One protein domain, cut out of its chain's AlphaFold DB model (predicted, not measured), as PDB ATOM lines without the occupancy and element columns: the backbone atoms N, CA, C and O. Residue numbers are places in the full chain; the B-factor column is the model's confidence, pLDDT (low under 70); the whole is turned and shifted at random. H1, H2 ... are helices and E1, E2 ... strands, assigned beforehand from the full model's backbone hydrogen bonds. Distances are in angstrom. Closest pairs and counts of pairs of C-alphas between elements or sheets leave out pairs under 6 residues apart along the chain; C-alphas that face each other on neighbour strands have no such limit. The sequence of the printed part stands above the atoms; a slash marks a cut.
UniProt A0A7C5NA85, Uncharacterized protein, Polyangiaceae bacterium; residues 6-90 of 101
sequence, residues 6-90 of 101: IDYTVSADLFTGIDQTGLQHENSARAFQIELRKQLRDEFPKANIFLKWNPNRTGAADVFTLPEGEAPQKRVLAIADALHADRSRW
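AT A GLANCE: This is residues 6 to 90 of the 101 residues of an uncharacterized protein of Polyangiaceae bacterium (UniProt A0A7C5NA85). A small three-stranded sheet has two helices packed over one of its faces, H1 above the E2 side and H2 above the E3 side, the two touching each other at a steep tilt, while the other face is bare of named helices. The helices splay at a steep tilt, and the long link of residues 12 to 24 loops out beyond the start of H1. The printed part has 85 residues, with two named helices and three named strands in the order E1, H1, E2, E3, H2. The sheet runs E2, E1, E3 and is mixed; the class is mixed, helices and strands. The whole is compact, with a radius of gyration of the C-alphas of 12.4 A, and elongated in outline, spanning 39 by 24 by 18 A.

IN THESE COORDINATES: E1 is residues 6 to 11, from C-alpha 6 at (-34.124, 10.875, 4.444), 15.9 A long. H1 is residues 25 to 43, 26.4 A long, from C-alpha 25 at (-27.362, 30.245, -4.847). E2, residues 48 to 54, measures 19.4 A, and E3, residues 62 to 66, 13.8 A. H2 is residues 70 to 85, 22.1 A long, ending at C-alpha 85 at (-41.675, 24.211, -9.737).

HOW THE PARTS SIT: E1 is the inner strand. E2 is parallel to it at 16 degrees, with N 6 and O 48 2.8 A apart and N 52 and O 8 2.9 A apart, within hydrogen-bond range. E3 is antiparallel to E1 at 177 degrees, with N 7 and O 64 2.8 A apart, also within range. E1, H1 and E2 form a strand-helix-strand unit, two parallel neighbour strands with a helix between, and its crossover is right-handed. H1 and H2 are on the same face of the sheet, in two layers, one of helices and one of strands. H1, at a height over the sheet of 9.2 A, runs along the strands, at 20 degrees to E2 on the local plane; its closest C-alphas to E2 are Gln 33 and Leu 51, 6.3 A apart. H2, at a height of 9.9 A, lies over E1 and E3 and runs slantwise to the strands, at 40 degrees to E1 on the local plane; the closest C-alphas of H2 and E3 are those of Gln 73 and Val 63, 6.0 A apart. H1 touches H2 with its residues 32 to 40 alone, closest at the C-alphas of Leu 36 and Ala 80, 6.3 A, at a steep tilt of 51 degrees, opposite ways. In H1 and H2 every O i to N i+4 pair is within hydrogen-bond range.

THE WHOLE: The C-alphas farthest apart, those of Thr 21 and Pro 67, are 39.0 A apart. The printed part has no cut. The link from E1 to H1 is long, with 13 residues. The mean pLDDT of the printed part is 83.4, and residues 17 to 24 are under 70.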
ATOM      1  N   ILE A   6     -34.184  10.293   5.784       90.94
ATOM      2  CA  ILE A   6     -34.124  10.875   4.444       90.94
ATOM      3  C   ILE A   6     -32.845  11.714   4.386       90.94
ATOM      4  O   ILE A   6     -32.681  12.624   5.198       90.94
ATOM      5  N   ASP A   7     -31.958  11.424   3.443       91.94
ATOM      6  CA  ASP A   7     -30.813  12.265   3.091       91.94
ATOM      7  C   ASP A   7     -31.019  12.759   1.657       91.94
ATOM      8  O   ASP A   7     -31.130  11.963   0.727       91.94
ATOM      9  N   TYR A   8     -31.155  14.072   1.500       90.19
ATOM     10  CA  TYR A   8     -31.348  14.731   0.216       90.19
ATOM     11  C   TYR A   8     -30.195  15.702  -0.015       90.19
ATOM     12  O   TYR A   8     -29.999  16.654   0.751       90.19
ATOM     13  N   THR A   9     -29.460  15.504  -1.104       89.94
ATOM     14  CA  THR A   9     -28.402  16.419  -1.529       89.94
ATOM     15  C   THR A   9     -28.883  17.250  -2.711       89.94
ATOM     16  O   THR A   9     -29.061  16.754  -3.820       89.94
ATOM     17  N   VAL A  10     -29.073  18.539  -2.449       85.88
ATOM     18  CA  VAL A  10     -29.475  19.557  -3.413       85.88
ATOM     19  C   VAL A  10     -28.302  19.862  -4.353       85.88
ATOM     20  O   VAL A  10     -27.214  20.219  -3.889       85.88
ATOM     21  N   SER A  11     -28.536  19.741  -5.661       84.19
ATOM     22  CA  SER A  11     -27.573  20.069  -6.722       84.19
ATOM     23  C   SER A  11     -27.643  21.537  -7.132       84.19
ATOM     24  O   SER A  11     -28.719  22.139  -7.102       84.19
ATOM     25  N   ALA A  12     -26.520  22.088  -7.601       77.56
ATOM     26  CA  ALA A  12     -26.444  23.472  -8.066       77.56
ATOM     27  C   ALA A  12     -27.325  23.778  -9.271       77.56
ATOM     28  O   ALA A  12     -27.834  24.892  -9.399       77.56
ATOM     29  N   ASP A  13     -27.584  22.756 -10.083       77.44
ATOM     30  CA  ASP A  13     -28.411  22.863 -11.281       77.44
ATOM     31  C   ASP A  13     -29.856  23.318 -10.993       77.44
ATOM     32  O   ASP A  13     -30.521  23.937 -11.821       77.44
ATOM     33  N   LEU A  14     -30.334  23.097  -9.764       74.94
ATOM     34  CA  LEU A  14     -31.648  23.571  -9.336       74.94
ATOM     35  C   LEU A  14     -31.720  25.110  -9.277       74.94
ATOM     36  O   LEU A  14     -32.807  25.673  -9.377       74.94
ATOM     37  N   PHE A  15     -30.602  25.826  -9.152       76.50
ATOM     38  CA  PHE A  15     -30.606  27.285  -8.963       76.50
ATOM     39  C   PHE A  15     -30.004  28.071 -10.129       76.50
ATOM     40  O   PHE A  15     -30.109  29.299 -10.145       76.50
ATOM     41  N   THR A  16     -29.463  27.401 -11.148       72.38
ATOM     42  CA  THR A  16     -28.889  28.037 -12.350       72.38
ATOM     43  C   THR A  16     -29.898  28.920 -13.087       72.38
ATOM     44  O   THR A  16     -29.531  29.947 -13.648       72.38
ATOM     45  N   GLY A  17     -31.188  28.564 -13.055       66.94
ATOM     46  CA  GLY A  17     -32.275  29.353 -13.648       66.94
ATOM     47  C   GLY A  17     -32.897  30.407 -12.724       66.94
ATOM     48  O   GLY A  17     -33.924  30.979 -13.081       66.94
ATOM     49  N   ILE A  18     -32.348  30.599 -11.523       66.75
ATOM     50  CA  ILE A  18     -32.890  31.479 -10.475       66.75
ATOM     51  C   ILE A  18     -31.927  32.627 -10.182       66.75
ATOM     52  O   ILE A  18     -32.360  33.766 -10.035       66.75
ATOM     53  N   ASP A  19     -30.627  32.347 -10.163       63.75
ATOM     54  CA  ASP A  19     -29.592  33.359  -9.995       63.75
ATOM     55  C   ASP A  19     -28.497  33.113 -11.041       63.75
ATOM     56  O   ASP A  19     -27.692  32.191 -10.927       63.75
ATOM     57  N   GLN A  20     -28.518  33.900 -12.120       58.00
ATOM     58  CA  GLN A  20     -27.567  33.768 -13.236       58.00
ATOM     59  C   GLN A  20     -26.140  34.196 -12.852       58.00
ATOM     60  O   GLN A  20     -25.192  33.868 -13.559       58.00
ATOM     61  N   THR A  21     -25.985  34.937 -11.752       59.41
ATOM     62  CA  THR A  21     -24.706  35.498 -11.295       59.41
ATOM     63  C   THR A  21     -24.024  34.646 -10.218       59.41
ATOM     64  O   THR A  21     -22.876  34.917  -9.876       59.41
ATOM     65  N   GLY A  22     -24.697  33.612  -9.699       59.47
ATOM     66  CA  GLY A  22     -24.206  32.717  -8.646       59.47
ATOM     67  C   GLY A  22     -24.146  33.333  -7.245       59.47
ATOM     68  O   GLY A  22     -23.750  32.660  -6.294       59.47
ATOM     69  N   LEU A  23     -24.551  34.594  -7.087       59.22
ATOM     70  CA  LEU A  23     -24.409  35.370  -5.853       59.22
ATOM     71  C   LEU A  23     -25.456  34.998  -4.798       59.22
ATOM     72  O   LEU A  23     -25.214  35.196  -3.607       59.22
ATOM     73  N   GLN A  24     -26.599  34.433  -5.203       66.44
ATOM     74  CA  GLN A  24     -27.673  34.051  -4.274       66.44
ATOM     75  C   GLN A  24     -27.986  32.555  -4.258       66.44
ATOM     76  O   GLN A  24     -28.993  32.160  -3.662       66.44
ATOM     77  N   HIS A  25     -27.147  31.702  -4.862       73.62
ATOM     78  CA  HIS A  25     -27.362  30.245  -4.847       73.62
ATOM     79  C   HIS A  25     -27.414  29.689  -3.429       73.62
ATOM     80  O   HIS A  25     -28.286  28.879  -3.142       73.62
ATOM     81  N   GLU A  26     -26.565  30.166  -2.517       75.56
ATOM     82  CA  GLU A  26     -26.566  29.693  -1.128       75.56
ATOM     83  C   GLU A  26     -27.834  30.118  -0.366       75.56
ATOM     84  O   GLU A  26     -28.460  29.296   0.306       75.56
ATOM     85  N   ASN A  27     -28.273  31.372  -0.524       79.50
ATOM     86  CA  ASN A  27     -29.506  31.874   0.096       79.50
ATOM     87  C   ASN A  27     -30.746  31.155  -0.450       79.50
ATOM     88  O   ASN A  27     -31.614  30.729   0.315       79.50
ATOM     89  N   SER A  28     -30.797  30.973  -1.770       80.19
ATOM     90  CA  SER A  28     -31.863  30.259  -2.474       80.19
ATOM     91  C   SER A  28     -31.900  28.786  -2.072       80.19
ATOM     92  O   SER A  28     -32.962  28.269  -1.728       80.19
ATOM     93  N   ALA A  29     -30.741  28.123  -2.022       83.06
ATOM     94  CA  ALA A  29     -30.619  26.742  -1.574       83.06
ATOM     95  C   ALA A  29     -31.067  26.580  -0.126       83.06
ATOM     96  O   ALA A  29     -31.825  25.663   0.183       83.06
ATOM     97  N   ARG A  30     -30.677  27.499   0.759       84.69
ATOM     98  CA  ARG A  30     -31.109  27.482   2.156       84.69
ATOM     99  C   ARG A  30     -32.620  27.672   2.288       84.69
ATOM    100  O   ARG A  30     -33.251  26.952   3.061       84.69
ATOM    101  N   ALA A  31     -33.211  28.603   1.542       85.69
ATOM    102  CA  ALA A  31     -34.656  28.825   1.556       85.69
ATOM    103  C   ALA A  31     -35.425  27.601   1.028       85.69
ATOM    104  O   ALA A  31     -36.372  27.141   1.671       85.69
ATOM    105  N   PHE A  32     -34.956  27.013  -0.077       87.81
ATOM    106  CA  PHE A  32     -35.485  25.763  -0.620       87.81
ATOM    107  C   PHE A  32     -35.403  24.621   0.400       87.81
ATOM    108  O   PHE A  32     -36.392  23.934   0.641       87.81
ATOM    109  N   GLN A  33     -34.257  24.452   1.067       89.12
ATOM    110  CA  GLN A  33     -34.075  23.431   2.099       89.12
ATOM    111  C   GLN A  33     -35.052  23.604   3.267       89.12
ATOM    112  O   GLN A  33     -35.587  22.619   3.772       89.12
ATOM    113  N   ILE A  34     -35.309  24.836   3.710       89.62
ATOM    114  CA  ILE A  34     -36.250  25.092   4.807       89.62
ATOM    115  C   ILE A  34     -37.659  24.626   4.431       89.62
ATOM    116  O   ILE A  34     -38.287  23.907   5.211       89.62
ATOM    117  N   GLU A  35     -38.149  24.993   3.248       90.94
ATOM    118  CA  GLU A  35     -39.491  24.603   2.803       90.94
ATOM    119  C   GLU A  35     -39.582  23.109   2.469       90.94
ATOM    120  O   GLU A  35     -40.555  22.455   2.851       90.94
ATOM    121  N   LEU A  36     -38.542  22.530   1.863       91.00
ATOM    122  CA  LEU A  36     -38.475  21.092   1.600       91.00
ATOM    123  C   LEU A  36     -38.531  20.301   2.908       91.00
ATOM    124  O   LEU A  36     -39.280  19.332   3.026       91.00
ATOM    125  N   ARG A  37     -37.791  20.741   3.931       91.56
ATOM    126  CA  ARG A  37     -37.795  20.098   5.248       91.56
ATOM    127  C   ARG A  37     -39.178  20.111   5.889       91.56
ATOM    128  O   ARG A  37     -39.516  19.131   6.547       91.56
ATOM    129  N   LYS A  38     -39.946  21.194   5.733       91.25
ATOM    130  CA  LYS A  38     -41.321  21.280   6.248       91.25
ATOM    131  C   LYS A  38     -42.204  20.237   5.573       91.25
ATOM    132  O   LYS A  38     -42.708  19.362   6.259       91.25
ATOM    133  N   GLN A  39     -42.257  20.234   4.241       91.25
ATOM    134  CA  GLN A  39     -43.087  19.275   3.500       91.25
ATOM    135  C   GLN A  39     -42.710  17.817   3.783       91.25
ATOM    136  O   GLN A  39     -43.579  16.975   3.999       91.25
ATOM    137  N   LEU A  40     -41.411  17.513   3.850       91.12
ATOM    138  CA  LEU A  40     -40.944  16.176   4.210       91.12
ATOM    139  C   LEU A  40     -41.286  15.804   5.657       91.12
ATOM    140  O   LEU A  40     -41.495  14.629   5.938       91.12
ATOM    141  N   ARG A  41     -41.340  16.771   6.580       91.12
ATOM    142  CA  ARG A  41     -41.756  16.537   7.969       91.12
ATOM    143  C   ARG A  41     -43.260  16.298   8.071       91.12
ATOM    144  O   ARG A  41     -43.652  15.470   8.883       91.12
ATOM    145  N   ASP A  42     -44.070  16.995   7.281       91.12
ATOM    146  CA  ASP A  42     -45.517  16.776   7.222       91.12
ATOM    147  C   ASP A  42     -45.848  15.376   6.674       91.12
ATOM    148  O   ASP A  42     -46.627  14.645   7.285       91.12
ATOM    149  N   GLU A  43     -45.193  14.956   5.586       89.50
ATOM    150  CA  GLU A  43     -45.407  13.631   4.977       89.50
ATOM    151  C   GLU A  43     -44.758  12.497   5.800       89.50
ATOM    152  O   GLU A  43     -45.334  11.422   5.988       89.50
ATOM    153  N   PHE A  44     -43.547  12.726   6.321       89.62
ATOM    154  CA  PHE A  44     -42.752  11.744   7.065       89.62
ATOM    155  C   PHE A  44     -42.397  12.261   8.472       89.62
ATOM    156  O   PHE A  44     -41.225  12.507   8.784       89.62
ATOM    157  N   PRO A  45     -43.376  12.364   9.391       87.38
ATOM    158  CA  PRO A  45     -43.187  13.008  10.694       87.38
ATOM    159  C   PRO A  45     -42.121  12.340  11.564       87.38
ATOM    160  O   PRO A  45     -41.432  13.012  12.332       87.38
ATOM    161  N   LYS A  46     -41.940  11.025  11.407       88.44
ATOM    162  CA  LYS A  46     -40.995  10.209  12.183       88.44
ATOM    163  C   LYS A  46     -39.608  10.076  11.541       88.44
ATOM    164  O   LYS A  46     -38.727   9.495  12.167       88.44
ATOM    165  N   ALA A  47     -39.400  10.605  10.332       89.81
ATOM    166  CA  ALA A  47     -38.122  10.485   9.638       89.81
ATOM    167  C   ALA A  47     -37.117  11.554  10.101       89.81
ATOM    168  O   ALA A  47     -37.451  12.724  10.311       89.81
ATOM    169  N   ASN A  48     -35.851  11.179  10.224       91.62
ATOM    170  CA  ASN A  48     -34.744  12.116  10.349       91.62
ATOM    171  C   ASN A  48     -34.419  12.676   8.965       91.62
ATOM    172  O   ASN A  48     -34.123  11.917   8.051       91.62
ATOM    173  N   ILE A  49     -34.504  13.996   8.804       92.81
ATOM    174  CA  ILE A  49     -34.360  14.662   7.504       92.81
ATOM    175  C   ILE A  49     -33.028  15.405   7.492       92.81
ATOM    176  O   ILE A  49     -32.848  16.360   8.254       92.81
ATOM    177  N   PHE A  50     -32.129  14.980   6.614       92.19
ATOM    178  CA  PHE A  50     -30.845  15.606   6.339       92.19
ATOM    179  C   PHE A  50     -30.906  16.234   4.950       92.19
ATOM    180  O   PHE A  50     -31.104  15.538   3.962       92.19
ATOM    181  N   LEU A  51     -30.762  17.556   4.883       91.19
ATOM    182  CA  LEU A  51     -30.696  18.282   3.619       91.19
ATOM    183  C   LEU A  51     -29.308  18.894   3.493       91.19
ATOM    184  O   LEU A  51     -28.875  19.630   4.383       91.19
ATOM    185  N   LYS A  52     -28.614  18.578   2.406       89.81
ATOM    186  CA  LYS A  52     -27.267  19.073   2.114       89.81
ATOM    187  C   LYS A  52     -27.300  19.880   0.830       89.81
ATOM    188  O   LYS A  52     -28.039  19.553  -0.090       89.81
ATOM    189  N   TRP A  53     -26.522  20.949   0.774       85.31
ATOM    190  CA  TRP A  53     -26.299  21.722  -0.443       85.31
ATOM    191  C   TRP A  53     -24.895  21.406  -0.943       85.31
ATOM    192  O   TRP A  53     -23.950  21.469  -0.157       85.31
ATOM    193  N   ASN A  54     -24.762  21.037  -2.219       84.81
ATOM    194  CA  ASN A  54     -23.460  20.821  -2.837       84.81
ATOM    195  C   ASN A  54     -23.320  21.688  -4.101       84.81
ATOM    196  O   ASN A  54     -23.830  21.301  -5.156       84.81
ATOM    197  N   PRO A  55     -22.604  22.827  -4.024       77.44
ATOM    198  CA  PRO A  55     -22.448  23.743  -5.154       77.44
ATOM    199  C   PRO A  55     -21.594  23.157  -6.288       77.44
ATOM    200  O   PRO A  55     -21.714  23.581  -7.431       77.44
ATOM    201  N   ASN A  56     -20.752  22.161  -5.993       80.31
ATOM    202  CA  ASN A  56     -19.897  21.511  -6.989       80.31
ATOM    203  C   ASN A  56     -20.613  20.370  -7.721       80.31
ATOM    204  O   ASN A  56     -20.034  19.745  -8.609       80.31
ATOM    205  N   ARG A  57     -21.852  20.054  -7.328       78.81
ATOM    206  CA  ARG A  57     -22.637  18.990  -7.943       78.81
ATOM    207  C   ARG A  57     -23.548  19.557  -9.023       78.81
ATOM    208  O   ARG A  57     -24.399  20.403  -8.750       78.81
ATOM    209  N   THR A  58     -23.424  19.006 -10.222       75.00
ATOM    210  CA  THR A  58     -24.305  19.263 -11.363       75.00
ATOM    211  C   THR A  58     -25.137  18.016 -11.683       75.00
ATOM    212  O   THR A  58     -24.735  16.894 -11.372       75.00
ATOM    213  N   GLY A  59     -26.327  18.205 -12.262       78.44
ATOM    214  CA  GLY A  59     -27.276  17.123 -12.552       78.44
ATOM    215  C   GLY A  59     -28.267  16.828 -11.419       78.44
ATOM    216  O   GLY A  59     -28.464  17.641 -10.513       78.44
ATOM    217  N   ALA A  60     -28.917  15.662 -11.481       78.50
ATOM    218  CA  ALA A  60     -29.996  15.291 -10.564       78.50
ATOM    219  C   ALA A  60     -29.558  15.287  -9.086       78.50
ATOM    220  O   ALA A  60     -28.410  14.968  -8.746       78.50
ATOM    221  N   ALA A  61     -30.493  15.660  -8.208       83.19
ATOM    222  CA  ALA A  61     -30.305  15.582  -6.765       83.19
ATOM    223  C   ALA A  61     -30.163  14.118  -6.317       83.19
ATOM    224  O   ALA A  61     -30.845  13.239  -6.844       83.19
ATOM    225  N   ASP A  62     -29.297  13.864  -5.335       86.50
ATOM    226  CA  ASP A  62     -29.208  12.541  -4.706       86.50
ATOM    227  C   ASP A  62     -30.228  12.436  -3.583       86.50
ATOM    228  O   ASP A  62     -30.328  13.330  -2.737       86.50
ATOM    229  N   VAL A  63     -30.930  11.305  -3.540       88.94
ATOM    230  CA  VAL A  63     -31.863  10.976  -2.467       88.94
ATOM    231  C   VAL A  63     -31.575   9.587  -1.946       88.94
ATOM    232  O   VAL A  63     -31.592   8.606  -2.684       88.94
ATOM    233  N   PHE A  64     -31.382   9.509  -0.640       89.31
ATOM    234  CA  PHE A  64     -31.218   8.273   0.093       89.31
ATOM    235  C   PHE A  64     -32.267   8.192   1.201       89.31
ATOM    236  O   PHE A  64     -32.563   9.179   1.876       89.31
ATOM    237  N   THR A  65     -32.847   7.011   1.401       88.94
ATOM    238  CA  THR A  65     -33.874   6.784   2.423       88.94
ATOM    239  C   THR A  65     -33.568   5.528   3.218       88.94
ATOM    240  O   THR A  65     -33.017   4.574   2.678       88.94
ATOM    241  N   LEU A  66     -33.974   5.500   4.487       86.19
ATOM    242  CA  LEU A  66     -33.959   4.297   5.317       86.19
ATOM    243  C   LEU A  66     -35.381   3.979   5.810       86.19
ATOM    244  O   LEU A  66     -36.039   4.882   6.335       86.19
ATOM    245  N   PRO A  67     -35.864   2.726   5.674       86.69
ATOM    246  CA  PRO A  67     -35.253   1.652   4.881       86.69
ATOM    247  C   PRO A  67     -35.103   2.053   3.402       86.69
ATOM    248  O   PRO A  67     -35.840   2.911   2.905       86.69
ATOM    249  N   GLU A  68     -34.115   1.468   2.724       82.25
ATOM    250  CA  GLU A  68     -33.890   1.740   1.304       82.25
ATOM    251  C   GLU A  68     -35.078   1.226   0.492       82.25
ATOM    252  O   GLU A  68     -35.571   0.115   0.703       82.25
ATOM    253  N   GLY A  69     -35.581   2.066  -0.406       81.81
ATOM    254  CA  GLY A  69     -36.713   1.710  -1.237       81.81
ATOM    255  C   GLY A  69     -36.953   2.734  -2.328       81.81
ATOM    256  O   GLY A  69     -36.844   3.940  -2.119       81.81
ATOM    257  N   GLU A  70     -37.361   2.247  -3.491       84.62
ATOM    258  CA  GLU A  70     -37.614   3.103  -4.648       84.62
ATOM    259  C   GLU A  70     -38.846   4.002  -4.442       84.62
ATOM    260  O   GLU A  70     -38.829   5.185  -4.771       84.62
ATOM    261  N   ALA A  71     -39.916   3.467  -3.842       86.81
ATOM    262  CA  ALA A  71     -41.138   4.217  -3.557       86.81
ATOM    263  C   ALA A  71     -40.914   5.451  -2.652       86.81
ATOM    264  O   ALA A  71     -41.352   6.543  -3.029       86.81
ATOM    265  N   PRO A  72     -40.234   5.343  -1.491       85.75
ATOM    266  CA  PRO A  72     -39.969   6.510  -0.656       85.75
ATOM    267  C   PRO A  72     -39.004   7.508  -1.305       85.75
ATOM    268  O   PRO A  72     -39.248   8.709  -1.212       85.75
ATOM    269  N   GLN A  73     -37.977   7.049  -2.029       89.19
ATOM    270  CA  GLN A  73     -37.077   7.935  -2.780       89.19
ATOM    271  C   GLN A  73     -37.828   8.732  -3.855       89.19
ATOM    272  O   GLN A  73     -37.718   9.957  -3.902       89.19
ATOM    273  N   LYS A  74     -38.670   8.065  -4.658       89.75
ATOM    274  CA  LYS A  74     -39.529   8.721  -5.660       89.75
ATOM    275  C   LYS A  74     -40.463   9.749  -5.033       89.75
ATOM    276  O   LYS A  74     -40.684  10.806  -5.615       89.75
ATOM    277  N   ARG A  75     -41.007   9.467  -3.844       90.00
ATOM    278  CA  ARG A  75     -41.898  10.401  -3.146       90.00
ATOM    279  C   ARG A  75     -41.160  11.650  -2.668       90.00
ATOM    280  O   ARG A  75     -41.668  12.750  -2.850       90.00
ATOM    281  N   VAL A  76     -39.965  11.484  -2.100       90.12
ATOM    282  CA  VAL A  76     -39.104  12.601  -1.677       90.12
ATOM    283  C   VAL A  76     -38.713  13.468  -2.876       90.12
ATOM    284  O   VAL A  76     -38.837  14.689  -2.798       90.12
ATOM    285  N   LEU A  77     -38.305  12.848  -3.989       90.06
ATOM    286  CA  LEU A  77     -38.010  13.551  -5.241       90.06
ATOM    287  C   LEU A  77     -39.232  14.323  -5.750       90.06
ATOM    288  O   LEU A  77     -39.127  15.515  -5.993       90.06
ATOM    289  N   ALA A  78     -40.412  13.696  -5.793       91.50
ATOM    290  CA  ALA A  78     -41.637  14.355  -6.249       91.50
ATOM    291  C   ALA A  78     -42.007  15.595  -5.414       91.50
ATOM    292  O   ALA A  78     -42.473  16.589  -5.967       91.50
ATOM    293  N   ILE A  79     -41.793  15.558  -4.094       91.81
ATOM    294  CA  ILE A  79     -41.997  16.722  -3.215       91.81
ATOM    295  C   ILE A  79     -40.985  17.826  -3.548       91.81
ATOM    296  O   ILE A  79     -41.353  18.999  -3.625       91.81
ATOM    297  N   ALA A  80     -39.719  17.460  -3.759       89.38
ATOM    298  CA  ALA A  80     -38.670  18.406  -4.118       89.38
ATOM    299  C   ALA A  80     -38.911  19.050  -5.495       89.38
ATOM    300  O   ALA A  80     -38.801  20.268  -5.602       89.38
ATOM    301  N   ASP A  81     -39.305  18.271  -6.505       89.19
ATOM    302  CA  ASP A  81     -39.676  18.754  -7.841       89.19
ATOM    303  C   ASP A  81     -40.896  19.681  -7.792       89.19
ATOM    304  O   ASP A  81     -40.879  20.765  -8.374       89.19
ATOM    305  N   ALA A  82     -41.944  19.310  -7.048       89.69
ATOM    306  CA  ALA A  82     -43.132  20.150  -6.893       89.69
ATOM    307  C   ALA A  82     -42.800  21.487  -6.213       89.69
ATOM    308  O   ALA A  82     -43.261  22.543  -6.648       89.69
ATOM    309  N   LEU A  83     -41.964  21.458  -5.170       87.31
ATOM    310  CA  LEU A  83     -41.481  22.671  -4.516       87.31
ATOM    311  C   LEU A  83     -40.593  23.498  -5.453       87.31
ATOM    312  O   LEU A  83     -40.675  24.723  -5.451       87.31
ATOM    313  N   HIS A  84     -39.742  22.856  -6.252       84.00
ATOM    314  CA  HIS A  84     -38.873  23.543  -7.204       84.00
ATOM    315  C   HIS A  84     -39.664  24.233  -8.317       84.00
ATOM    316  O   HIS A  84     -39.320  25.352  -8.699       84.00
ATOM    317  N   ALA A  85     -40.745  23.610  -8.789       85.19
ATOM    318  CA  ALA A  85     -41.675  24.211  -9.737       85.19
ATOM    319  C   ALA A  85     -42.397  25.432  -9.133       85.19
ATOM    320  O   ALA A  85     -42.515  26.463  -9.795       85.19
ATOM    321  N   ASP A  86     -42.809  25.361  -7.862       85.19
ATOM    322  CA  ASP A  86     -43.410  26.479  -7.120       85.19
ATOM    323  C   ASP A  86     -42.343  27.370  -6.457       85.19
ATOM    324  O   ASP A  86     -42.235  27.491  -5.231       85.19
ATOM    325  N   ARG A  87     -41.529  28.021  -7.297       76.69
ATOM    326  CA  ARG A  87     -40.446  28.913  -6.847       76.69
ATOM    327  C   ARG A  87     -40.947  30.025  -5.937       76.69
ATOM    328  O   ARG A  87     -40.276  30.341  -4.966       76.69
ATOM    329  N   SER A  88     -42.139  30.569  -6.182       74.88
ATOM    330  CA  SER A  88     -42.760  31.625  -5.363       74.88
ATOM    331  C   SER A  88     -42.881  31.281  -3.878       74.88
ATOM    332  O   SER A  88     -42.921  32.180  -3.037       74.88
ATOM    333  N   ARG A  89     -42.937  29.991  -3.538       73.00
ATOM    334  CA  ARG A  89     -43.149  29.524  -2.169       73.00
ATOM    335  C   ARG A  89     -41.914  29.633  -1.280       73.00
ATOM    336  O   ARG A  89     -42.043  29.784  -0.066       73.00
ATOM    337  N   TRP A  90     -40.727  29.558  -1.872       76.38
ATOM    338  CA  TRP A  90     -39.457  29.527  -1.141       76.38
ATOM    339  C   TRP A  90     -38.467  30.584  -1.630       76.38
ATOM    340  O   TRP A  90     -37.659  31.074  -0.842       76.38
TER     341      TRP A  90